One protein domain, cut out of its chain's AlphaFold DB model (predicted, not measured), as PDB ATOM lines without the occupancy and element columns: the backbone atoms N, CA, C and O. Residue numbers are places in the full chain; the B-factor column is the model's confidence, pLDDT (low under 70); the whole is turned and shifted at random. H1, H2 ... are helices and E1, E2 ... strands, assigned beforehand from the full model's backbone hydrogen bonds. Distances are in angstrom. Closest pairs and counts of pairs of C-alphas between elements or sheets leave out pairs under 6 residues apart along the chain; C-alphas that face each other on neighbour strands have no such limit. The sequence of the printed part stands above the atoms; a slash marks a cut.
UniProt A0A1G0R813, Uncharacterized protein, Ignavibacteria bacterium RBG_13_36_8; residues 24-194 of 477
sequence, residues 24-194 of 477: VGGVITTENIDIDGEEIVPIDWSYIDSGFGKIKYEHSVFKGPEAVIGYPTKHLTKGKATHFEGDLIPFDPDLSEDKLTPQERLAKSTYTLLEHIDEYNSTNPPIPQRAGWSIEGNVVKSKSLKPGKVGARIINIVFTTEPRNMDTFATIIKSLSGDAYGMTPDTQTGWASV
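This is residues 24 to 194 of the 477 residues of an uncharacterized protein of Ignavibacteria bacterium RBG_13_36_8 (UniProt A0A1G0R813). What picture do these coordinates give? The strongly twisted sheet of eight strands curls round into a small barrel, nearly closed at one end, where the start of E6 comes back beside E1 and E8, and forked open at the other, where E4 and E5 part from E6, E7 and E2. The long helix H2 packs on one face of the sheet, over E4 and E8 and along the strands there, the short H1 sits on the opposite face by the bend of E7, and a long loop after E8 leads to the short H3 near the end of H2. What are the counts and the size? The printed part has 171 residues with eight named strands and three named helices, which follow each other along the chain as E1, E2, H1, E3, E4, E5, H2, E6, E7, E8 and H3, and the class is mixed, helices and strands. The whole is compact, with a radius of gyration of the C-alphas of 16.2 A and spans of 53 by 38 by 29 A.

Where are the strands? E1 is residues 24 to 30, E2 39 to 44, E3 55 to 57 and E4 68 to 78, 26.9 A from first to last C-alpha. E5 is residues 81 to 88, 22.3 A, E6 132 to 139, 20.8 A, E7 149 to 160, 23.0 A, and E8 169 to 173. C-alpha 24, where E1 begins, is at (17.884, 19.889, -7.229). Where are the helices? H1 is residues 46 to 49, H2 is residues 102 to 123 and 31.5 A long, and H3 is residues 190 to 193. H2 begins with C-alpha 102 at (8.081, 8.969, -18.867), and H3 ends with C-alpha 193 at (27.750, 19.204, 6.607).

How is the sheet joined? E7 has three neighbours: E2, parallel, and E3, parallel, lie on one side of it, and E6, antiparallel in a hairpin, on the other side; N 152 and O 42 are 3.1 A apart, N 56 and O 157 2.8 A, and N 134 and O 158 2.8 A, each within hydrogen-bond range. E3, E4 and E5 form a meander, each strand the antiparallel neighbour of the one before, with N 55 and O 70 2.9 A apart and N 73 and O 85 2.8 A. E1 is antiparallel to E5 and to E8, with N 26 and O 84 3.1 A apart and N 25 and O 171 2.9 A. Where do strands bend or come near without pairing? E4 bends by 60 degrees at residue 73, and E7 by 95 degrees at residue 155. The closest C-alphas of E6 and E8 are those of Gly 132 and Phe 169, 3.7 A apart, and those of E1 and E6 are Ile 28 and Trp 133, 5.1 A. How do the helices stand? H2 is on the sheet at a height of 8.8 A, over E4 and E8 and only just not over E1, on which 2 of its C-alphas fall; the closest C-alphas of H2 and E4 are Ile 69 and Ala 107, 4.9 A apart. H1 is on the opposite face at a height of 5.6 A, over none of the strands, with Tyr 47 and Ile 155 the closest C-alphas of H1 and E7, 5.9 A apart. H3 only just touches H2, with 3 pairs of C-alphas within 8 A, the closest being Ser 122 and Gly 190, 7.2 A. What do the helix backbones show? In H2 every O i to N i+4 pair is within hydrogen-bond range; H1 and H3 are too short for such a pair.

How far does it reach? The two C-alphas farthest apart are those of Asp 94 and Ser 144, 53.5 A, and the printed part has no cut. Which links are long? Those from E5 to H2 and from E8 to H3. Where is confidence low? The mean pLDDT of the printed part is 80.4, and residues 60 to 62, 125 to 128, 141 to 144 and 175 to 194 are under 70.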
ATOM      1  N   VAL A  24      16.878  20.867  -7.646       91.81
ATOM      2  CA  VAL A  24      17.884  19.889  -7.229       91.81
ATOM      3  C   VAL A  24      19.275  20.482  -7.378       91.81
ATOM      4  O   VAL A  24      19.502  21.364  -8.207       91.81
ATOM      5  N   GLY A  25      20.222  19.996  -6.589       91.81
ATOM      6  CA  GLY A  25      21.611  20.415  -6.702       91.81
ATOM      7  C   GLY A  25      22.569  19.545  -5.913       91.81
ATOM      8  O   GLY A  25      22.267  18.394  -5.601       91.81
ATOM      9  N   GLY A  26      23.746  20.088  -5.624       88.75
ATOM     10  CA  GLY A  26      24.792  19.423  -4.848       88.75
ATOM     11  C   GLY A  26      26.171  19.597  -5.473       88.75
ATOM     12  O   GLY A  26      26.395  20.547  -6.225       88.75
ATOM     13  N   VAL A  27      27.101  18.694  -5.154       89.62
ATOM     14  CA  VAL A  27      28.447  18.674  -5.753       89.62
ATOM     15  C   VAL A  27      28.470  17.684  -6.899       89.62
ATOM     16  O   VAL A  27      28.210  16.499  -6.704       89.62
ATOM     17  N   ILE A  28      28.800  18.185  -8.086       89.31
ATOM     18  CA  ILE A  28      28.793  17.404  -9.322       89.31
ATOM     19  C   ILE A  28      30.156  16.829  -9.700       89.31
ATOM     20  O   ILE A  28      30.244  15.835 -10.411       89.31
ATOM     21  N   THR A  29      31.237  17.439  -9.231       86.25
ATOM     22  CA  THR A  29      32.595  16.958  -9.489       86.25
ATOM     23  C   THR A  29      33.559  17.573  -8.487       86.25
ATOM     24  O   THR A  29      33.363  18.709  -8.040       86.25
ATOM     25  N   THR A  30      34.594  16.812  -8.145       84.75
ATOM     26  CA  THR A  30      35.709  17.226  -7.294       84.75
ATOM     27  C   THR A  30      37.036  16.958  -8.011       84.75
ATOM     28  O   THR A  30      37.082  16.207  -8.982       84.75
ATOM     29  N   GLU A  31      38.134  17.541  -7.524       80.06
ATOM     30  CA  GLU A  31      39.498  17.216  -7.988       80.06
ATOM     31  C   GLU A  31      39.984  15.819  -7.551       80.06
ATOM     32  O   GLU A  31      41.127  15.447  -7.823       80.06
ATOM     33  N   ASN A  32      39.167  15.052  -6.825       81.81
ATOM     34  CA  ASN A  32      39.562  13.728  -6.376       81.81
ATOM     35  C   ASN A  32      39.474  12.720  -7.523       81.81
ATOM     36  O   ASN A  32      38.620  12.812  -8.405       81.81
ATOM     37  N   ILE A  33      40.394  11.759  -7.481       80.25
ATOM     38  CA  ILE A  33      40.461  10.659  -8.434       80.25
ATOM     39  C   ILE A  33      39.214   9.791  -8.251       80.25
ATOM     40  O   ILE A  33      38.914   9.367  -7.132       80.25
ATOM     41  N   ASP A  34      38.489   9.550  -9.338       82.00
ATOM     42  CA  ASP A  34      37.326   8.673  -9.322       82.00
ATOM     43  C   ASP A  34      37.718   7.191  -9.187       82.00
ATOM     44  O   ASP A  34      38.896   6.819  -9.154       82.00
ATOM     45  N   ILE A  35      36.719   6.309  -9.089       81.88
ATOM     46  CA  ILE A  35      36.976   4.868  -8.961       81.88
ATOM     47  C   ILE A  35      37.689   4.255 -10.177       81.88
ATOM     48  O   ILE A  35      38.245   3.163 -10.060       81.88
ATOM     49  N   ASP A  36      37.683   4.942 -11.319       80.31
ATOM     50  CA  ASP A  36      38.329   4.512 -12.555       80.31
ATOM     51  C   ASP A  36      39.777   5.047 -12.662       80.31
ATOM     52  O   ASP A  36      40.518   4.689 -13.581       80.31
ATOM     53  N   GLY A  37      40.237   5.814 -11.665       81.56
ATOM     54  CA  GLY A  37      41.604   6.317 -11.587       81.56
ATOM     55  C   GLY A  37      41.819   7.634 -12.336       81.56
ATOM     56  O   GLY A  37      42.973   8.010 -12.570       81.56
ATOM     57  N   GLU A  38      40.743   8.330 -12.707       80.44
ATOM     58  CA  GLU A  38      40.787   9.559 -13.492       80.44
ATOM     59  C   GLU A  38      40.467  10.799 -12.643       80.44
ATOM     60  O   GLU A  38      39.612  10.798 -11.759       80.44
ATOM     61  N   GLU A  39      41.172  11.893 -12.922       82.50
ATOM     62  CA  GLU A  39      40.872  13.233 -12.421       82.50
ATOM     63  C   GLU A  39      40.398  14.097 -13.599       82.50
ATOM     64  O   GLU A  39      41.148  14.342 -14.554       82.50
ATOM     65  N   ILE A  40      39.161  14.588 -13.539       76.12
ATOM     66  CA  ILE A  40      38.553  15.341 -14.643       76.12
ATOM     67  C   ILE A  40      38.880  16.832 -14.507       76.12
ATOM     68  O   ILE A  40      38.113  17.608 -13.944       76.12
ATOM     69  N   VAL A  41      40.040  17.245 -15.022       79.50
ATOM     70  CA  VAL A  41      40.504  18.641 -15.006       79.50
ATOM     71  C   VAL A  41      41.338  18.946 -16.266       79.50
ATOM     72  O   VAL A  41      42.282  18.205 -16.565       79.50
ATOM     73  N   PRO A  42      41.089  20.065 -16.986       77.81
ATOM     74  CA  PRO A  42      40.056  21.081 -16.749       77.81
ATOM     75  C   PRO A  42      38.677  20.693 -17.306       77.81
ATOM     76  O   PRO A  42      38.571  19.911 -18.253       77.81
ATOM     77  N   ILE A  43      37.633  21.307 -16.745       85.94
ATOM     78  CA  ILE A  43      36.237  21.096 -17.138       85.94
ATOM     79  C   ILE A  43      35.748  22.267 -17.994       85.94
ATOM     80  O   ILE A  43      35.852  23.425 -17.595       85.94
ATOM     81  N   ASP A  44      35.208  21.957 -19.172       89.88
ATOM     82  CA  ASP A  44      34.563  22.907 -20.079       89.88
ATOM     83  C   ASP A  44      33.031  22.820 -19.927       89.88
ATOM     84  O   ASP A  44      32.403  21.852 -20.369       89.88
ATOM     85  N   TRP A  45      32.450  23.849 -19.301       91.00
ATOM     86  CA  TRP A  45      31.011  23.999 -19.039       91.00
ATOM     87  C   TRP A  45      30.242  24.723 -20.153       91.00
ATOM     88  O   TRP A  45      29.019  24.834 -20.077       91.00
ATOM     89  N   SER A  46      30.916  25.164 -21.221       92.12
ATOM     90  CA  SER A  46      30.325  26.039 -22.249       92.12
ATOM     91  C   SER A  46      29.050  25.487 -22.895       92.12
ATOM     92  O   SER A  46      28.161  26.250 -23.273       92.12
ATOM     93  N   TYR A  47      28.926  24.163 -23.013       92.19
ATOM     94  CA  TYR A  47      27.730  23.521 -23.561       92.19
ATOM     95  C   TYR A  47      26.519  23.636 -22.619       92.19
ATOM     96  O   TYR A  47      25.400  23.883 -23.076       92.19
ATOM     97  N   ILE A  48      26.748  23.506 -21.309       92.38
ATOM     98  CA  ILE A  48      25.731  23.727 -20.276       92.38
ATOM     99  C   ILE A  48      25.350  25.211 -20.237       92.38
ATOM    100  O   ILE A  48      24.164  25.526 -20.298       92.38
ATOM    101  N   ASP A  49      26.341  26.109 -20.243       92.31
ATOM    102  CA  ASP A  49      26.144  27.569 -20.206       92.31
ATOM    103  C   ASP A  49      25.375  28.102 -21.418       92.31
ATOM    104  O   ASP A  49      24.662  29.099 -21.336       92.31
ATOM    105  N   SER A  50      25.472  27.402 -22.548       93.31
ATOM    106  CA  SER A  50      24.711  27.704 -23.762       93.31
ATOM    107  C   SER A  50      23.246  27.236 -23.699       93.31
ATOM    108  O   SER A  50      22.519  27.367 -24.682       93.31
ATOM    109  N   GLY A  51      22.798  26.648 -22.583       91.31
ATOM    110  CA  GLY A  51      21.430  26.154 -22.386       91.31
ATOM    111  C   GLY A  51      21.130  24.807 -23.058       91.31
ATOM    112  O   GLY A  51      19.988  24.333 -23.033       91.31
ATOM    113  N   PHE A  52      22.131  24.153 -23.654       91.56
ATOM    114  CA  PHE A  52      21.943  22.859 -24.321       91.56
ATOM    115  C   PHE A  52      21.992  21.673 -23.357       91.56
ATOM    116  O   PHE A  52      21.456  20.610 -23.679       91.56
ATOM    117  N   GLY A  53      22.565  21.871 -22.170       92.75
ATOM    118  CA  GLY A  53      22.644  20.863 -21.119       92.75
ATOM    119  C   GLY A  53      21.296  20.294 -20.684       92.75
ATOM    120  O   GLY A  53      20.256  20.962 -20.755       92.75
ATOM    121  N   LYS A  54      21.324  19.043 -20.218       95.56
ATOM    122  CA  LYS A  54      20.182  18.322 -19.640       95.56
ATOM    123  C   LYS A  54      20.588  17.627 -18.345       95.56
ATOM    124  O   LYS A  54      21.755  17.277 -18.176       95.56
ATOM    125  N   ILE A  55      19.612  17.409 -17.466       95.81
ATOM    126  CA  ILE A  55      19.716  16.471 -16.347       95.81
ATOM    127  C   ILE A  55      19.049  15.173 -16.790       95.81
ATOM    128  O   ILE A  55      17.890  15.195 -17.213       95.81
ATOM    129  N   LYS A  56      19.767  14.058 -16.710       95.88
ATOM    130  CA  LYS A  56      19.279  12.726 -17.066       95.88
ATOM    131  C   LYS A  56      19.200  11.819 -15.844       95.88
ATOM    132  O   LYS A  56      19.953  12.002 -14.893       95.88
ATOM    133  N   TYR A  57      18.324  10.827 -15.902       94.62
ATOM    134  CA  TYR A  57      18.249   9.747 -14.925       94.62
ATOM    135  C   TYR A  57      19.052   8.536 -15.401       94.62
ATOM    136  O   TYR A  57      18.659   7.913 -16.388       94.62
ATOM    137  N   GLU A  58      20.129   8.208 -14.682       91.81
ATOM    138  CA  GLU A  58      21.049   7.088 -14.926       91.81
ATOM    139  C   GLU A  58      21.685   7.038 -16.337       91.81
ATOM    140  O   GLU A  58      21.131   7.458 -17.353       91.81
ATOM    141  N   HIS A  59      22.903   6.498 -16.444       81.25
ATOM    142  CA  HIS A  59      23.631   6.485 -17.726       81.25
ATOM    143  C   HIS A  59      23.090   5.475 -18.752       81.25
ATOM    144  O   HIS A  59      23.293   5.636 -19.957       81.25
ATOM    145  N   SER A  60      22.460   4.394 -18.288       64.31
ATOM    146  CA  SER A  60      22.255   3.172 -19.079       64.31
ATOM    147  C   SER A  60      20.793   2.815 -19.340       64.31
ATOM    148  O   SER A  60      20.527   2.024 -20.245       64.31
ATOM    149  N   VAL A  61      19.852   3.389 -18.587       61.84
ATOM    150  CA  VAL A  61      18.457   2.922 -18.586       61.84
ATOM    151  C   VAL A  61      17.688   3.446 -19.802       61.84
ATOM    152  O   VAL A  61      16.891   2.721 -20.394       61.84
ATOM    153  N   PHE A  62      17.984   4.672 -20.240       68.25
ATOM    154  CA  PHE A  62      17.263   5.336 -21.322       68.25
ATOM    155  C   PHE A  62      18.234   6.098 -22.230       68.25
ATOM    156  O   PHE A  62      18.980   6.973 -21.788       68.25
ATOM    157  N   LYS A  63      18.256   5.751 -23.522       72.31
ATOM    158  CA  LYS A  63      19.125   6.409 -24.518       72.31
ATOM    159  C   LYS A  63      18.433   7.560 -25.250       72.31
ATOM    160  O   LYS A  63      19.087   8.235 -26.044       72.31
ATOM    161  N   GLY A  64      17.146   7.784 -25.006       81.88
ATOM    162  CA  GLY A  64      16.360   8.814 -25.665       81.88
ATOM    163  C   GLY A  64      15.958   9.982 -24.755       81.88
ATOM    164  O   GLY A  64      16.409  10.096 -23.610       81.88
ATOM    165  N   PRO A  65      15.119  10.895 -25.278       86.62
ATOM    166  CA  PRO A  65      14.641  12.075 -24.556       86.62
ATOM    167  C   PRO A  65      13.808  11.737 -23.312       86.62
ATOM    168  O   PRO A  65      13.588  12.608 -22.474       86.62
ATOM    169  N   GLU A  66      13.343  10.497 -23.178       89.69
ATOM    170  CA  GLU A  66      12.663   9.984 -21.991       89.69
ATOM    171  C   GLU A  66      13.562   9.944 -20.749       89.69
ATOM    172  O   GLU A  66      13.043  10.018 -19.643       89.69
ATOM    173  N   ALA A  67      14.889   9.902 -20.921       93.00
ATOM    174  CA  ALA A  67      15.849   9.941 -19.817       93.00
ATOM    175  C   ALA A  67      15.943  11.316 -19.144       93.00
ATOM    176  O   ALA A  67      16.514  11.433 -18.061       93.00
ATOM    177  N   VAL A  68      15.493  12.374 -19.826       95.00
ATOM    178  CA  VAL A  68      15.657  13.754 -19.366       95.00
ATOM    179  C   VAL A  68      14.667  14.017 -18.241       95.00
ATOM    180  O   VAL A  68      13.463  13.958 -18.455       95.00
ATOM    181  N   ILE A  69      15.184  14.352 -17.062       95.44
ATOM    182  CA  ILE A  69      14.392  14.649 -15.860       95.44
ATOM    183  C   ILE A  69      14.416  16.122 -15.479       95.44
ATOM    184  O   ILE A  69      13.682  16.527 -14.584       95.44
ATOM    185  N   GLY A  70      15.249  16.933 -16.129       95.38
ATOM    186  CA  GLY A  70      15.403  18.331 -15.763       95.38
ATOM    187  C   GLY A  70      16.432  19.081 -16.590       95.38
ATOM    188  O   GLY A  70      16.994  18.566 -17.564       95.38
ATOM    189  N   TYR A  71      16.684  20.316 -16.174       95.75
ATOM    190  CA  TYR A  71      17.564  21.246 -16.862       95.75
ATOM    191  C   TYR A  71      18.518  21.929 -15.881       95.75
ATOM    192  O   TYR A  71      18.078  22.435 -14.847       95.75
ATOM    193  N   PRO A  72      19.820  21.968 -16.204       94.62
ATOM    194  CA  PRO A  72      20.788  22.797 -15.505       94.62
ATOM    195  C   PRO A  72      20.351  24.258 -15.462       94.62
ATOM    196  O   PRO A  72      19.945  24.803 -16.486       94.62
ATOM    197  N   THR A  73      20.468  24.892 -14.300       91.00
ATOM    198  CA  THR A  73      20.199  26.330 -14.147       91.00
ATOM    199  C   THR A  73      21.451  27.107 -13.788       91.00
ATOM    200  O   THR A  73      21.617  28.235 -14.248       91.00
ATOM    201  N   LYS A  74      22.350  26.519 -12.994       89.69
ATOM    202  CA  LYS A  74      23.568  27.195 -12.547       89.69
ATOM    203  C   LYS A  74      24.648  26.180 -12.173       89.69
ATOM    204  O   LYS A  74      24.336  25.079 -11.721       89.69
ATOM    205  N   HIS A  75      25.913  26.567 -12.310       90.75
ATOM    206  CA  HIS A  75      27.046  25.880 -11.684       90.75
ATOM    207  C   HIS A  75      28.054  26.898 -11.132       90.75
ATOM    208  O   HIS A  75      28.084  28.054 -11.562       90.75
ATOM    209  N   LEU A  76      28.855  26.488 -10.147       87.81
ATOM    210  CA  LEU A  76      29.976  27.272  -9.615       87.81
ATOM    211  C   LEU A  76      31.068  26.342  -9.115       87.81
ATOM    212  O   LEU A  76      30.854  25.532  -8.210       87.81
ATOM    213  N   THR A  77      32.275  26.540  -9.623       84.88
ATOM    214  CA  THR A  77      33.474  25.935  -9.052       84.88
ATOM    215  C   THR A  77      33.999  26.809  -7.916       84.88
ATOM    216  O   THR A  77      34.328  27.978  -8.120       84.88
ATOM    217  N   LYS A  78      34.083  26.244  -6.707       79.19
ATOM    218  CA  LYS A  78      34.656  26.900  -5.527       79.19
ATOM    219  C   LYS A  78      35.654  25.955  -4.869       79.19
ATOM    220  O   LYS A  78      35.289  24.884  -4.395       79.19
ATOM    221  N   GLY A  79      36.920  26.366  -4.823       84.00
ATOM    222  CA  GLY A  79      37.994  25.489  -4.357       84.00
ATOM    223  C   GLY A  79      38.120  24.266  -5.265       84.00
ATOM    224  O   GLY A  79      38.238  24.422  -6.476       84.00
ATOM    225  N   LYS A  80      38.070  23.071  -4.670       83.06
ATOM    226  CA  LYS A  80      38.247  21.785  -5.363       83.06
ATOM    227  C   LYS A  80      36.944  21.097  -5.766       83.06
ATOM    228  O   LYS A  80      36.982  19.950  -6.199       83.06
ATOM    229  N   ALA A  81      35.806  21.765  -5.592       85.88
ATOM    230  CA  ALA A  81      34.490  21.204  -5.857       85.88
ATOM    231  C   ALA A  81      33.687  22.124  -6.780       85.88
ATOM    232  O   ALA A  81      33.690  23.352  -6.635       85.88
ATOM    233  N   THR A  82      32.956  21.523  -7.715       88.56
ATOM    234  CA  THR A  82      31.960  22.233  -8.518       88.56
ATOM    235  C   THR A  82      30.570  21.900  -8.016       88.56
ATOM    236  O   THR A  82      30.181  20.734  -7.945       88.56
ATOM    237  N   HIS A  83      29.839  22.950  -7.660       89.62
ATOM    238  CA  HIS A  83      28.450  22.889  -7.242       89.62
ATOM    239  C   HIS A  83      27.543  23.115  -8.444       89.62
ATOM    240  O   HIS A  83      27.895  23.846  -9.372       89.62
ATOM    241  N   PHE A  84      26.378  22.490  -8.406       90.56
ATOM    242  CA  PHE A  84      25.403  22.506  -9.479       90.56
ATOM    243  C   PHE A  84      23.995  22.737  -8.922       90.56
ATOM    244  O   PHE A  84      23.667  22.245  -7.843       90.56
ATOM    245  N   GLU A  85      23.168  23.460  -9.678       92.31
ATOM    246  CA  GLU A  85      21.730  23.596  -9.457       92.31
ATOM    247  C   GLU A  85      20.956  23.376 -10.757       92.31
ATOM    248  O   GLU A  85      21.357  23.825 -11.837       92.31
ATOM    249  N   GLY A  86      19.781  22.768 -10.649       92.69
ATOM    250  CA  GLY A  86      18.905  22.498 -11.772       92.69
ATOM    251  C   GLY A  86      17.440  22.379 -11.377       92.69
ATOM    252  O   GLY A  86      17.109  22.142 -10.217       92.69
ATOM    253  N   ASP A  87      16.572  22.542 -12.367       94.06
ATOM    254  CA  ASP A  87      15.131  22.370 -12.216       94.06
ATOM    255  C   ASP A  87      14.733  20.999 -12.757       94.06
ATOM    256  O   ASP A  87      15.075  20.656 -13.894       94.06
ATOM    257  N   LEU A  88      13.990  20.222 -11.972       94.12
ATOM    258  CA  LEU A  88      13.318  19.038 -12.491       94.12
ATOM    259  C   LEU A  88      12.132  19.444 -13.373       94.12
ATOM    260  O   LEU A  88      11.515  20.497 -13.186       94.12
ATOM    261  N   ILE A  89      11.793  18.580 -14.329       94.06
ATOM    262  CA  ILE A  89      10.564  18.702 -15.111       94.06
ATOM    263  C   ILE A  89       9.380  18.715 -14.131       94.06
ATOM    264  O   ILE A  89       9.303  17.825 -13.282       94.06
ATOM    265  N   PRO A  90       8.468  19.703 -14.218       90.94
ATOM    266  CA  PRO A  90       7.311  19.763 -13.337       90.94
ATOM    267  C   PRO A  90       6.467  18.500 -13.463       90.94
ATOM    268  O   PRO A  90       6.136  18.090 -14.570       90.94
ATOM    269  N   PHE A  91       6.084  17.924 -12.332       89.38
ATOM    270  CA  PHE A  91       5.186  16.778 -12.258       89.38
ATOM    271  C   PHE A  91       4.087  17.054 -11.230       89.38
ATOM    272  O   PHE A  91       4.225  17.913 -10.357       89.38
ATOM    273  N   ASP A  92       2.978  16.329 -11.340       85.38
ATOM    274  CA  ASP A  92       1.911  16.382 -10.347       85.38
ATOM    275  C   ASP A  92       2.121  15.266  -9.307       85.38
ATOM    276  O   ASP A  92       2.100  14.086  -9.679       85.38
ATOM    277  N   PRO A  93       2.357  15.593  -8.022       83.44
ATOM    278  CA  PRO A  93       2.597  14.579  -7.001       83.44
ATOM    279  C   PRO A  93       1.365  13.698  -6.759       83.44
ATOM    280  O   PRO A  93       1.538  12.519  -6.444       83.44
ATOM    281  N   ASP A  94       0.155  14.212  -6.996       85.69
ATOM    282  CA  ASP A  94      -1.103  13.510  -6.721       85.69
ATOM    283  C   ASP A  94      -1.527  12.586  -7.869       85.69
ATOM    284  O   ASP A  94      -2.400  11.727  -7.712       85.69
ATOM    285  N   LEU A  95      -0.914  12.740  -9.047       86.31
ATOM    286  CA  LEU A  95      -1.170  11.841 -10.162       86.31
ATOM    287  C   LEU A  95      -0.466  10.498  -9.961       86.31
ATOM    288  O   LEU A  95       0.699  10.402  -9.552       86.31
ATOM    289  N   SER A  96      -1.200   9.444 -10.308       89.38
ATOM    290  CA  SER A  96      -0.674   8.094 -10.440       89.38
ATOM    291  C   SER A  96       0.329   8.018 -11.598       89.38
ATOM    292  O   SER A  96       0.231   8.759 -12.578       89.38
ATOM    293  N   GLU A  97       1.320   7.130 -11.488       89.75
ATOM    294  CA  GLU A  97       2.439   7.041 -12.438       89.75
ATOM    295  C   GLU A  97       2.009   6.779 -13.893       89.75
ATOM    296  O   GLU A  97       2.659   7.243 -14.832       89.75
ATOM    297  N   ASP A  98       0.895   6.078 -14.105       93.00
ATOM    298  CA  ASP A  98       0.317   5.802 -15.426       93.00
ATOM    299  C   ASP A  98      -0.187   7.067 -16.140       93.00
ATOM    300  O   ASP A  98      -0.284   7.082 -17.368       93.00
ATOM    301  N   LYS A  99      -0.459   8.140 -15.388       93.31
ATOM    302  CA  LYS A  99      -0.902   9.441 -15.913       93.31
ATOM    303  C   LYS A  99       0.241  10.420 -16.157       93.31
ATOM    304  O   LYS A  99       0.009  11.477 -16.738       93.31
ATOM    305  N   LEU A 100       1.447  10.083 -15.711       90.69
ATOM    306  CA  LEU A 100       2.647  10.881 -15.918       90.69
ATOM    307  C   LEU A 100       3.347  10.451 -17.212       90.69
ATOM    308  O   LEU A 100       3.388   9.269 -17.572       90.69
ATOM    309  N   THR A 101       3.937  11.413 -17.912       93.19
ATOM    310  CA  THR A 101       4.884  11.125 -18.994       93.19
ATOM    311  C   THR A 101       6.099  10.359 -18.450       93.19
ATOM    312  O   THR A 101       6.381  10.407 -17.249       93.19
ATOM    313  N   PRO A 102       6.860   9.646 -19.303       93.50
ATOM    314  CA  PRO A 102       8.081   8.969 -18.867       93.50
ATOM    315  C   PRO A 102       9.050   9.890 -18.111       93.50
ATOM    316  O   PRO A 102       9.559   9.500 -17.064       93.50
ATOM    317  N   GLN A 103       9.237  11.123 -18.588       94.12
ATOM    318  CA  GLN A 103      10.096  12.113 -17.942       94.12
ATOM    319  C   GLN A 103       9.563  12.552 -16.574       94.12
ATOM    320  O   GLN A 103      10.320  12.600 -15.608       94.12
ATOM    321  N   GLU A 104       8.263  12.851 -16.474       93.69
ATOM    322  CA  GLU A 104       7.627  13.248 -15.211       93.69
ATOM    323  C   GLU A 104       7.682  12.128 -14.171       93.69
ATOM    324  O   GLU A 104       7.914  12.407 -12.996       93.69
ATOM    325  N   ARG A 105       7.525  10.862 -14.589       94.12
ATOM    326  CA  ARG A 105       7.719   9.710 -13.698       94.12
ATOM    327  C   ARG A 105       9.126   9.693 -13.126       94.12
ATOM    328  O   ARG A 105       9.275   9.635 -11.915       94.12
ATOM    329  N   LEU A 106      10.148   9.786 -13.976       94.69
ATOM    330  CA  LEU A 106      11.539   9.749 -13.523       94.69
ATOM    331  C   LEU A 106      11.906  10.972 -12.671       94.69
ATOM    332  O   LEU A 106      12.637  10.834 -11.690       94.69
ATOM    333  N   ALA A 107      11.370  12.154 -12.988       94.19
ATOM    334  CA  ALA A 107      11.519  13.349 -12.161       94.19
ATOM    335  C   ALA A 107      10.885  13.155 -10.772       94.19
ATOM    336  O   ALA A 107      11.545  13.411  -9.763       94.19
ATOM    337  N   LYS A 108       9.654  12.625 -10.710       93.38
ATOM    338  CA  LYS A 108       8.971  12.273  -9.456       93.38
ATOM    339  C   LYS A 108       9.760  11.230  -8.663       93.38
ATOM    340  O   LYS A 108      10.020  11.443  -7.486       93.38
ATOM    341  N   SER A 109      10.216  10.153  -9.304       93.75
ATOM    342  CA  SER A 109      11.030   9.116  -8.656       93.75
ATOM    343  C   SER A 109      12.351   9.664  -8.117       93.75
ATOM    344  O   SER A 109      12.756   9.291  -7.020       93.75
ATOM    345  N   THR A 110      13.011  10.569  -8.848       94.31
ATOM    346  CA  THR A 110      14.247  11.231  -8.395       94.31
ATOM    347  C   THR A 110      13.992  12.061  -7.142       94.31
ATOM    348  O   THR A 110      14.732  11.945  -6.168       94.31
ATOM    349  N   TYR A 111      12.927  12.868  -7.146       93.38
ATOM    350  CA  TYR A 111      12.518  13.658  -5.987       93.38
ATOM    351  C   TYR A 111      12.228  12.772  -4.769       93.38
ATOM    352  O   TYR A 111      12.849  12.950  -3.727       93.38
ATOM    353  N   THR A 112      11.366  11.765  -4.923       92.50
ATOM    354  CA  THR A 112      10.992  10.852  -3.834       92.50
ATOM    355  C   THR A 112      12.190  10.070  -3.291       92.50
ATOM    356  O   THR A 112      12.310   9.889  -2.084       92.50
ATOM    357  N   LEU A 113      13.113   9.630  -4.152       93.94
ATOM    358  CA  LEU A 113      14.336   8.961  -3.706       93.94
ATOM    359  C   LEU A 113      15.217   9.891  -2.865       93.94
ATOM    360  O   LEU A 113      15.727   9.467  -1.832       93.94
ATOM    361  N   LEU A 114      15.388  11.144  -3.286       89.62
ATOM    362  CA  LEU A 114      16.152  12.125  -2.518       89.62
ATOM    363  C   LEU A 114      15.493  12.434  -1.167       89.62
ATOM    364  O   LEU A 114      16.206  12.514  -0.172       89.62
ATOM    365  N   GLU A 115      14.162  12.535  -1.108       89.19
ATOM    366  CA  GLU A 115      13.436  12.672   0.163       89.19
ATOM    367  C   GLU A 115      13.667  11.473   1.087       89.19
ATOM    368  O   GLU A 115      14.000  11.659   2.255       89.19
ATOM    369  N   HIS A 116      13.551  10.246   0.567       89.31
ATOM    370  CA  HIS A 116      13.791   9.036   1.354       89.31
ATOM    371  C   HIS A 116      15.242   8.920   1.827       89.31
ATOM    372  O   HIS A 116      15.482   8.440   2.931       89.31
ATOM    373  N   ILE A 117      16.217   9.338   1.014       85.88
ATOM    374  CA  ILE A 117      17.626   9.378   1.419       85.88
ATOM    375  C   ILE A 117      17.817  10.378   2.564       85.88
ATOM    376  O   ILE A 117      18.458  10.032   3.555       85.88
ATOM    377  N   ASP A 118      17.249  11.582   2.459       83.06
ATOM    378  CA  ASP A 118      17.297  12.591   3.526       83.06
ATOM    379  C   ASP A 118      16.658  12.059   4.822       83.06
ATOM    380  O   ASP A 118      17.265  12.128   5.894       83.06
ATOM    381  N   GLU A 119      15.461  11.471   4.728       84.25
ATOM    382  CA  GLU A 119      14.740  10.889   5.865       84.25
ATOM    383  C   GLU A 119      15.525   9.732   6.499       84.25
ATOM    384  O   GLU A 119      15.747   9.708   7.715       84.25
ATOM    385  N   TYR A 120      16.016   8.794   5.685       82.44
ATOM    386  CA  TYR A 120      16.821   7.672   6.154       82.44
ATOM    387  C   TYR A 120      18.094   8.158   6.851       82.44
ATOM    388  O   TYR A 120      18.389   7.723   7.961       82.44
ATOM    389  N   ASN A 121      18.827   9.098   6.254       79.88
ATOM    390  CA  ASN A 121      20.073   9.615   6.824       79.88
ATOM    391  C   ASN A 121      19.845  10.411   8.117       79.88
ATOM    392  O   ASN A 121      20.721  10.435   8.983       79.88
ATOM    393  N   SER A 122      18.672  11.031   8.277       77.19
ATOM    394  CA  SER A 122      18.293  11.707   9.523       77.19
ATOM    395  C   SER A 122      18.007  10.730  10.673       77.19
ATOM    396  O   SER A 122      18.200  11.072  11.837       77.19
ATOM    397  N   THR A 123      17.592   9.499  10.358       77.50
ATOM    398  CA  THR A 123      17.149   8.492  11.338       77.50
ATOM    399  C   THR A 123      18.145   7.346  11.546       77.50
ATOM    400  O   THR A 123      18.141   6.718  12.604       77.50
ATOM    401  N   ASN A 124      19.021   7.072  10.573       75.75
ATOM    402  CA  ASN A 124      19.947   5.934  10.547       75.75
ATOM    403  C   ASN A 124      21.386   6.361  10.171       75.75
ATOM    404  O   ASN A 124      21.932   5.921   9.158       75.75
ATOM    405  N   PRO A 125      22.046   7.185  11.005       65.25
ATOM    406  CA  PRO A 125      23.360   7.759  10.707       65.25
ATOM    407  C   PRO A 125      24.545   6.794  10.453       65.25
ATOM    408  O   PRO A 125      25.482   7.218   9.777       65.25
ATOM    409  N   PRO A 126      24.604   5.535  10.951       60.47
ATOM    410  CA  PRO A 126      25.824   4.727  10.826       60.47
ATOM    411  C   PRO A 126      26.150   4.247   9.404       60.47
ATOM    412  O   PRO A 126      27.298   3.892   9.143       60.47
ATOM    413  N   ILE A 127      25.159   4.179   8.505       65.69
ATOM    414  CA  ILE A 127      25.329   3.695   7.124       65.69
ATOM    415  C   ILE A 127      24.560   4.632   6.184       65.69
ATOM    416  O   ILE A 127      23.451   4.299   5.771       65.69
ATOM    417  N   PRO A 128      25.102   5.818   5.860       64.75
ATOM    418  CA  PRO A 128      24.383   6.791   5.053       64.75
ATOM    419  C   PRO A 128      24.091   6.242   3.652       64.75
ATOM    420  O   PRO A 128      24.978   5.730   2.964       64.75
ATOM    421  N   GLN A 129      22.838   6.381   3.227       78.81
ATOM    422  CA  GLN A 129      22.444   6.187   1.837       78.81
ATOM    423  C   GLN A 129      22.795   7.444   1.051       78.81
ATOM    424  O   GLN A 129      22.810   8.553   1.588       78.81
ATOM    425  N   ARG A 130      23.092   7.293  -0.236       79.88
ATOM    426  CA  ARG A 130      23.456   8.434  -1.073       79.88
ATOM    427  C   ARG A 130      23.024   8.229  -2.510       79.88
ATOM    428  O   ARG A 130      23.011   7.116  -3.023       79.88
ATOM    429  N   ALA A 131      22.750   9.352  -3.145       89.12
ATOM    430  CA  ALA A 131      22.720   9.500  -4.581       89.12
ATOM    431  C   ALA A 131      23.668  10.643  -4.934       89.12
ATOM    432  O   ALA A 131      23.932  11.524  -4.109       89.12
ATOM    433  N   GLY A 132      24.197  10.621  -6.146       91.56
ATOM    434  CA  GLY A 132      25.154  11.602  -6.613       91.56
ATOM    435  C   GLY A 132      24.873  12.060  -8.022       91.56
ATOM    436  O   GLY A 132      23.886  11.686  -8.664       91.56
ATOM    437  N   TRP A 133      25.787  12.894  -8.487       92.44
ATOM    438  CA  TRP A 133      25.814  13.327  -9.864       92.44
ATOM    439  C   TRP A 133      26.978  12.650 -10.566       92.44
ATOM    440  O   TRP A 133      28.069  12.497 -10.025       92.44
ATOM    441  N   SER A 134      26.742  12.299 -11.811       91.25
ATOM    442  CA  SER A 134      27.768  11.936 -12.763       91.25
ATOM    443  C   SER A 134      27.672  12.869 -13.965       91.25
ATOM    444  O   SER A 134      26.701  13.614 -14.132       91.25
ATOM    445  N   ILE A 135      28.700  12.863 -14.801       89.25
ATOM    446  CA  ILE A 135      28.810  13.757 -15.949       89.25
ATOM    447  C   ILE A 135      28.930  12.948 -17.234       89.25
ATOM    448  O   ILE A 135      29.716  12.011 -17.336       89.25
ATOM    449  N   GLU A 136      28.142  13.318 -18.240       89.44
ATOM    450  CA  GLU A 136      28.328  12.845 -19.610       89.44
ATOM    451  C   GLU A 136      29.029  13.937 -20.397       89.44
ATOM    452  O   GLU A 136      28.582  15.086 -20.424       89.44
ATOM    453  N   GLY A 137      30.111  13.584 -21.076       87.06
ATOM    454  CA  GLY A 137      30.900  14.557 -21.801       87.06
ATOM    455  C   GLY A 137      31.790  13.937 -22.858       87.06
ATOM    456  O   GLY A 137      31.900  12.720 -22.990       87.06
ATOM    457  N   ASN A 138      32.440  14.815 -23.611       86.25
ATOM    458  CA  ASN A 138      33.486  14.429 -24.541       86.25
ATOM    459  C   ASN A 138      34.842  14.679 -23.897       86.25
ATOM    460  O   ASN A 138      35.126  15.791 -23.442       86.25
ATOM    461  N   VAL A 139      35.703  13.664 -23.928       83.31
ATOM    462  CA  VAL A 139      37.102  13.810 -23.538       83.31
ATOM    463  C   VAL A 139      37.792  14.770 -24.507       83.31
ATOM    464  O   VAL A 139      37.979  14.473 -25.690       83.31
ATOM    465  N   VAL A 140      38.215  15.919 -23.994       79.44
ATOM    466  CA  VAL A 140      39.053  16.882 -24.702       79.44
ATOM    467  C   VAL A 140      40.498  16.516 -24.384       79.44
ATOM    468  O   VAL A 140      41.104  17.033 -23.447       79.44
ATOM    469  N   LYS A 141      41.063  15.564 -25.141       64.69
ATOM    470  CA  LYS A 141      42.466  15.163 -24.963       64.69
ATOM    471  C   LYS A 141      43.378  16.363 -25.211       64.69
ATOM    472  O   LYS A 141      43.652  16.715 -26.357       64.69
ATOM    473  N   SER A 142      43.900  16.959 -24.143       56.12
ATOM    474  CA  SER A 142      45.027  17.876 -24.246       56.12
ATOM    475  C   SER A 142      46.328  17.080 -24.167       56.12
ATOM    476  O   SER A 142      46.558  16.342 -23.211       56.12
ATOM    477  N   LYS A 143      47.208  17.254 -25.161       56.72
ATOM    478  CA  LYS A 143      48.547  16.631 -25.199       56.72
ATOM    479  C   LYS A 143      49.442  17.039 -24.015       56.72
ATOM    480  O   LYS A 143      50.500  16.447 -23.843       56.72
ATOM    481  N   SER A 144      49.051  18.052 -23.237       61.44
ATOM    482  CA  SER A 144      49.848  18.639 -22.154       61.44
ATOM    483  C   SER A 144      49.426  18.222 -20.740       61.44
ATOM    484  O   SER A 144      49.978  18.755 -19.778       61.44
ATOM    485  N   LEU A 145      48.435  17.340 -20.577       71.44
ATOM    486  CA  LEU A 145      47.989  16.910 -19.249       71.44
ATOM    487  C   LEU A 145      48.871  15.784 -18.698       71.44
ATOM    488  O   LEU A 145      49.377  14.940 -19.438       71.44
ATOM    489  N   LYS A 146      49.072  15.796 -17.376       74.00
ATOM    490  CA  LYS A 146      49.785  14.728 -16.665       74.00
ATOM    491  C   LYS A 146      49.007  13.405 -16.788       74.00
ATOM    492  O   LYS A 146      47.781  13.451 -16.883       74.00
ATOM    493  N   PRO A 147      49.684  12.241 -16.733       70.81
ATOM    494  CA  PRO A 147      49.005  10.948 -16.643       70.81
ATOM    495  C   PRO A 147      47.966  10.950 -15.512       70.81
ATOM    496  O   PRO A 147      48.271  11.426 -14.418       70.81
ATOM    497  N   GLY A 148      46.754  10.462 -15.793       71.00
ATOM    498  CA  GLY A 148      45.626  10.454 -14.851       71.00
ATOM    499  C   GLY A 148      44.734  11.701 -14.880       71.00
ATOM    500  O   GLY A 148      43.657  11.662 -14.302       71.00
ATOM    501  N   LYS A 149      45.121  12.783 -15.576       75.75
ATOM    502  CA  LYS A 149      44.265  13.969 -15.760       75.75
ATOM    503  C   LYS A 149      43.617  13.986 -17.138       75.75
ATOM    504  O   LYS A 149      44.310  13.892 -18.156       75.75
ATOM    505  N   VAL A 150      42.306  14.184 -17.170       75.50
ATOM    506  CA  VAL A 150      41.504  14.195 -18.392       75.50
ATOM    507  C   VAL A 150      40.730  15.507 -18.481       75.50
ATOM    508  O   VAL A 150      39.898  15.815 -17.636       75.50
ATOM    509  N   GLY A 151      40.993  16.298 -19.523       82.56
ATOM    510  CA  GLY A 151      40.148  17.447 -19.843       82.56
ATOM    511  C   GLY A 151      38.829  16.965 -20.441       82.56
ATOM    512  O   GLY A 151      38.841  16.085 -21.305       82.56
ATOM    513  N   ALA A 152      37.700  17.530 -20.023       86.25
ATOM    514  CA  ALA A 152      36.390  17.106 -20.511       86.25
ATOM    515  C   ALA A 152      35.463  18.292 -20.773       86.25
ATOM    516  O   ALA A 152      35.402  19.237 -19.990       86.25
ATOM    517  N   ARG A 153      34.707  18.212 -21.872       90.50
ATOM    518  CA  ARG A 153      33.555  19.081 -22.124       90.50
ATOM    519  C   ARG A 153      32.299  18.376 -21.652       90.50
ATOM    520  O   ARG A 153      31.973  17.316 -22.187       90.50
ATOM    521  N   ILE A 154      31.591  18.986 -20.713       90.44
ATOM    522  CA  ILE A 154      30.390  18.404 -20.114       90.44
ATOM    523  C   ILE A 154      29.186  18.724 -20.989       90.44
ATOM    524  O   ILE A 154      28.952  19.879 -21.331       90.44
ATOM    525  N   ILE A 155      28.443  17.691 -21.375       92.19
ATOM    526  CA  ILE A 155      27.264  17.779 -22.242       92.19
ATOM    527  C   ILE A 155      25.991  17.633 -21.414       92.19
ATOM    528  O   ILE A 155      25.078  18.443 -21.558       92.19
ATOM    529  N   ASN A 156      25.932  16.626 -20.540       93.94
ATOM    530  CA  ASN A 156      24.802  16.400 -19.644       93.94
ATOM    531  C   ASN A 156      25.278  16.098 -18.226       93.94
ATOM    532  O   ASN A 156      26.414  15.685 -17.991       93.94
ATOM    533  N   ILE A 157      24.341  16.258 -17.305       93.75
ATOM    534  CA  ILE A 157      24.458  15.897 -15.900       93.75
ATOM    535  C   ILE A 157      23.555  14.692 -15.673       93.75
ATOM    536  O   ILE A 157      22.436  14.659 -16.183       93.75
ATOM    537  N   VAL A 158      24.026  13.695 -14.939       94.94
ATOM    538  CA  VAL A 158      23.305  12.441 -14.724       94.94
ATOM    539  C   VAL A 158      23.098  12.236 -13.237       94.94
ATOM    540  O   VAL A 158      24.058  12.162 -12.480       94.94
ATOM    541  N   PHE A 159      21.843  12.150 -12.816       95.00
ATOM    542  CA  PHE A 159      21.493  11.661 -11.493       95.00
ATOM    543  C   PHE A 159      21.752  10.154 -11.433       95.00
ATOM    544  O   PHE A 159      21.321   9.430 -12.335       95.00
ATOM    545  N   THR A 160      22.436   9.687 -10.389       93.38
ATOM    546  CA  THR A 160      22.716   8.259 -10.208       93.38
ATOM    547  C   THR A 160      22.789   7.856  -8.741       93.38
ATOM    548  O   THR A 160      23.249   8.628  -7.895       93.38
ATOM    549  N   THR A 161      22.374   6.632  -8.418       91.00
ATOM    550  CA  THR A 161      22.606   6.043  -7.086       91.00
ATOM    551  C   THR A 161      24.040   5.550  -6.894       91.00
ATOM    552  O   THR A 161      24.469   5.319  -5.767       91.00
ATOM    553  N   GLU A 162      24.805   5.413  -7.978       88.56
ATOM    554  CA  GLU A 162      26.165   4.867  -7.971       88.56
ATOM    555  C   GLU A 162      27.155   5.834  -8.642       88.56
ATOM    556  O   GLU A 162      27.713   5.539  -9.705       88.56
ATOM    557  N   PRO A 163      27.393   7.022  -8.052       86.62
ATOM    558  CA  PRO A 163      28.313   7.979  -8.646       86.62
ATOM    559  C   PRO A 163      29.740   7.424  -8.680       86.62
ATOM    560  O   PRO A 163      30.248   6.897  -7.688       86.62
ATOM    561  N   ARG A 164      30.411   7.595  -9.826       85.12
ATOM    562  CA  ARG A 164      31.813   7.185 -10.023       85.12
ATOM    563  C   ARG A 164      32.782   7.989  -9.165       85.12
ATOM    564  O   ARG A 164      33.714   7.428  -8.595       85.12
ATOM    565  N   ASN A 165      32.545   9.291  -9.040       83.75
ATOM    566  CA  ASN A 165      33.233  10.119  -8.063       83.75
ATOM    567  C   ASN A 165      32.438  10.088  -6.749       83.75
ATOM    568  O   ASN A 165      31.322  10.605  -6.656       83.75
ATOM    569  N   MET A 166      33.034   9.460  -5.737       82.81
ATOM    570  CA  MET A 166      32.403   9.172  -4.448       82.81
ATOM    571  C   MET A 166      32.125  10.422  -3.604       82.81
ATOM    572  O   MET A 166      31.352  10.323  -2.653       82.81
ATOM    573  N   ASP A 167      32.727  11.561  -3.948       83.81
ATOM    574  CA  ASP A 167      32.561  12.838  -3.244       83.81
ATOM    575  C   ASP A 167      31.442  13.703  -3.844       83.81
ATOM    576  O   ASP A 167      31.171  14.812  -3.380       83.81
ATOM    577  N   THR A 168      30.782  13.208  -4.891       86.06
ATOM    578  CA  THR A 168      29.587  13.839  -5.448       86.06
ATOM    579  C   THR A 168      28.349  13.441  -4.653       86.06
ATOM    580  O   THR A 168      28.248  12.331  -4.125       86.06
ATOM    581  N   PHE A 169      27.373  14.343  -4.584       87.88
ATOM    582  CA  PHE A 169      26.078  14.059  -3.972       87.88
ATOM    583  C   PHE A 169      24.985  14.906  -4.624       87.88
ATOM    584  O   PHE A 169      25.236  16.023  -5.085       87.88
ATOM    585  N   ALA A 170      23.767  14.376  -4.610       90.62
ATOM    586  CA  ALA A 170      22.558  15.047  -5.051       90.62
ATOM    587  C   ALA A 170      21.644  15.348  -3.855       90.62
ATOM    588  O   ALA A 170      21.558  14.559  -2.918       90.62
ATOM    589  N   THR A 171      20.969  16.498  -3.876       89.50
ATOM    590  CA  THR A 171      20.024  16.920  -2.831       89.50
ATOM    591  C   THR A 171      18.918  17.817  -3.399       89.50
ATOM    592  O   THR A 171      19.043  18.352  -4.506       89.50
ATOM    593  N   ILE A 172      17.835  17.984  -2.637       88.62
ATOM    594  CA  ILE A 172      16.721  18.887  -2.945       88.62
ATOM    595  C   ILE A 172      17.036  20.280  -2.391       88.62
ATOM    596  O   ILE A 172      17.334  20.441  -1.210       88.62
ATOM    597  N   ILE A 173      16.902  21.312  -3.223       81.81
ATOM    598  CA  ILE A 173      17.060  22.708  -2.799       81.81
ATOM    599  C   ILE A 173      15.684  23.242  -2.403       81.81
ATOM    600  O   ILE A 173      14.835  23.522  -3.252       81.81
ATOM    601  N   LYS A 174      15.445  23.395  -1.098       70.69
ATOM    602  CA  LYS A 174      14.190  23.955  -0.576       70.69
ATOM    603  C   LYS A 174      14.218  25.477  -0.752       70.69
ATOM    604  O   LYS A 174      15.187  26.124  -0.385       70.69
ATOM    605  N   SER A 175      13.153  26.091  -1.267       45.12
ATOM    606  CA  SER A 175      13.095  27.527  -1.625       45.12
ATOM    607  C   SER A 175      13.318  28.531  -0.472       45.12
ATOM    608  O   SER A 175      13.281  29.736  -0.699       45.12
ATOM    609  N   LEU A 176      13.527  28.053   0.760       40.34
ATOM    610  CA  LEU A 176      13.882  28.844   1.944       40.34
ATOM    611  C   LEU A 176      15.398  28.903   2.204       40.34
ATOM    612  O   LEU A 176      15.845  29.784   2.934       40.34
ATOM    613  N   SER A 177      16.192  28.010   1.605       42.03
ATOM    614  CA  SER A 177      17.649  28.129   1.556       42.03
ATOM    615  C   SER A 177      18.000  28.962   0.330       42.03
ATOM    616  O   SER A 177      18.056  28.441  -0.784       42.03
ATOM    617  N   GLY A 178      18.146  30.273   0.520       36.66
ATOM    618  CA  GLY A 178      18.696  31.143  -0.513       36.66
ATOM    619  C   GLY A 178      20.035  30.574  -0.970       36.66
ATOM    620  O   GLY A 178      20.936  30.437  -0.152       36.66
ATOM    621  N   ASP A 179      20.109  30.222  -2.253       37.34
ATOM    622  CA  ASP A 179      21.272  29.693  -2.962       37.34
ATOM    623  C   ASP A 179      21.913  28.409  -2.380       37.34
ATOM    624  O   ASP A 179      22.513  28.417  -1.304       37.34
ATOM    625  N   ALA A 180      22.018  27.333  -3.178       43.53
ATOM    626  CA  ALA A 180      23.027  26.294  -2.910       43.53
ATOM    627  C   ALA A 180      24.458  26.881  -2.952       43.53
ATOM    628  O   ALA A 180      25.404  26.288  -2.438       43.53
ATOM    629  N   TYR A 181      24.608  28.085  -3.522       40.22
ATOM    630  CA  TYR A 181      25.842  28.875  -3.589       40.22
ATOM    631  C   TYR A 181      26.247  29.569  -2.283       40.22
ATOM    632  O   TYR A 181      27.377  30.055  -2.192       40.22
ATOM    633  N   GLY A 182      25.370  29.613  -1.278       36.50
ATOM    634  CA  GLY A 182      25.670  30.181   0.040       36.50
ATOM    635  C   GLY A 182      26.173  29.155   1.050       36.50
ATOM    636  O   GLY A 182      26.801  29.530   2.039       36.50
ATOM    637  N   MET A 183      25.949  27.868   0.783       39.97
ATOM    638  CA  MET A 183      26.328  26.798   1.687       39.97
ATOM    639  C   MET A 183      27.827  26.500   1.585       39.97
ATOM    640  O   MET A 183      28.254  25.581   0.886       39.97
ATOM    641  N   THR A 184      28.650  27.278   2.297       39.75
ATOM    642  CA  THR A 184      29.956  26.756   2.719       39.75
ATOM    643  C   THR A 184      29.722  25.473   3.519       39.75
ATOM    644  O   THR A 184      28.652  25.323   4.113       39.75
ATOM    645  N   PRO A 185      30.685  24.541   3.559       42.25
ATOM    646  CA  PRO A 185      30.557  23.332   4.374       42.25
ATOM    647  C   PRO A 185      30.072  23.612   5.818       42.25
ATOM    648  O   PRO A 185      29.364  22.806   6.408       42.25
ATOM    649  N   ASP A 186      30.385  24.806   6.330       35.81
ATOM    650  CA  ASP A 186      30.073  25.335   7.664       35.81
ATOM    651  C   ASP A 186      28.630  25.861   7.861       35.81
ATOM    652  O   ASP A 186      28.242  26.159   8.986       35.81
ATOM    653  N   THR A 187      27.835  26.017   6.797       36.69
ATOM    654  CA  THR A 187      26.439  26.525   6.851       36.69
ATOM    655  C   THR A 187      25.406  25.481   6.425       36.69
ATOM    656  O   THR A 187      24.210  25.764   6.367       36.69
ATOM    657  N   GLN A 188      25.866  24.265   6.140       44.16
ATOM    658  CA  GLN A 188      25.030  23.105   5.850       44.16
ATOM    659  C   GLN A 188      24.494  22.527   7.168       44.16
ATOM    660  O   GLN A 188      25.226  22.450   8.151       44.16
ATOM    661  N   THR A 189      23.228  22.115   7.199       39.69
ATOM    662  CA  THR A 189      22.642  21.335   8.303       39.69
ATOM    663  C   THR A 189      22.502  19.865   7.874       39.69
ATOM    664  O   THR A 189      22.466  19.562   6.680       39.69
ATOM    665  N   GLY A 190      22.493  18.920   8.821       40.81
ATOM    666  CA  GLY A 190      22.445  17.474   8.526       40.81
ATOM    667  C   GLY A 190      23.741  16.896   7.924       40.81
ATOM    668  O   GLY A 190      24.790  17.535   7.953       40.81
ATOM    669  N   TRP A 191      23.712  15.683   7.358       40.81
ATOM    670  CA  TRP A 191      24.923  14.985   6.867       40.81
ATOM    671  C   TRP A 191      25.624  15.652   5.677       40.81
ATOM    672  O   TRP A 191      26.806  15.398   5.464       40.81
ATOM    673  N   ALA A 192      24.959  16.555   4.945       37.69
ATOM    674  CA  ALA A 192      25.621  17.379   3.931       37.69
ATOM    675  C   ALA A 192      26.804  18.165   4.530       37.69
ATOM    676  O   ALA A 192      27.815  18.326   3.848       37.69
ATOM    677  N   SER A 193      26.702  18.549   5.813       42.06
ATOM    678  CA  SER A 193      27.750  19.204   6.607       42.06
ATOM    679  C   SER A 193      28.894  18.280   7.036       42.06
ATOM    680  O   SER A 193      29.965  18.765   7.385       42.06
ATOM    681  N   VAL A 194      28.727  16.956   6.978       38.44
ATOM    682  CA  VAL A 194      29.744  15.981   7.391       38.44
ATOM    683  C   VAL A 194      30.529  15.535   6.157       38.44
ATOM    684  O   VAL A 194      30.343  14.444   5.626       38.44
TER     685      VAL A 194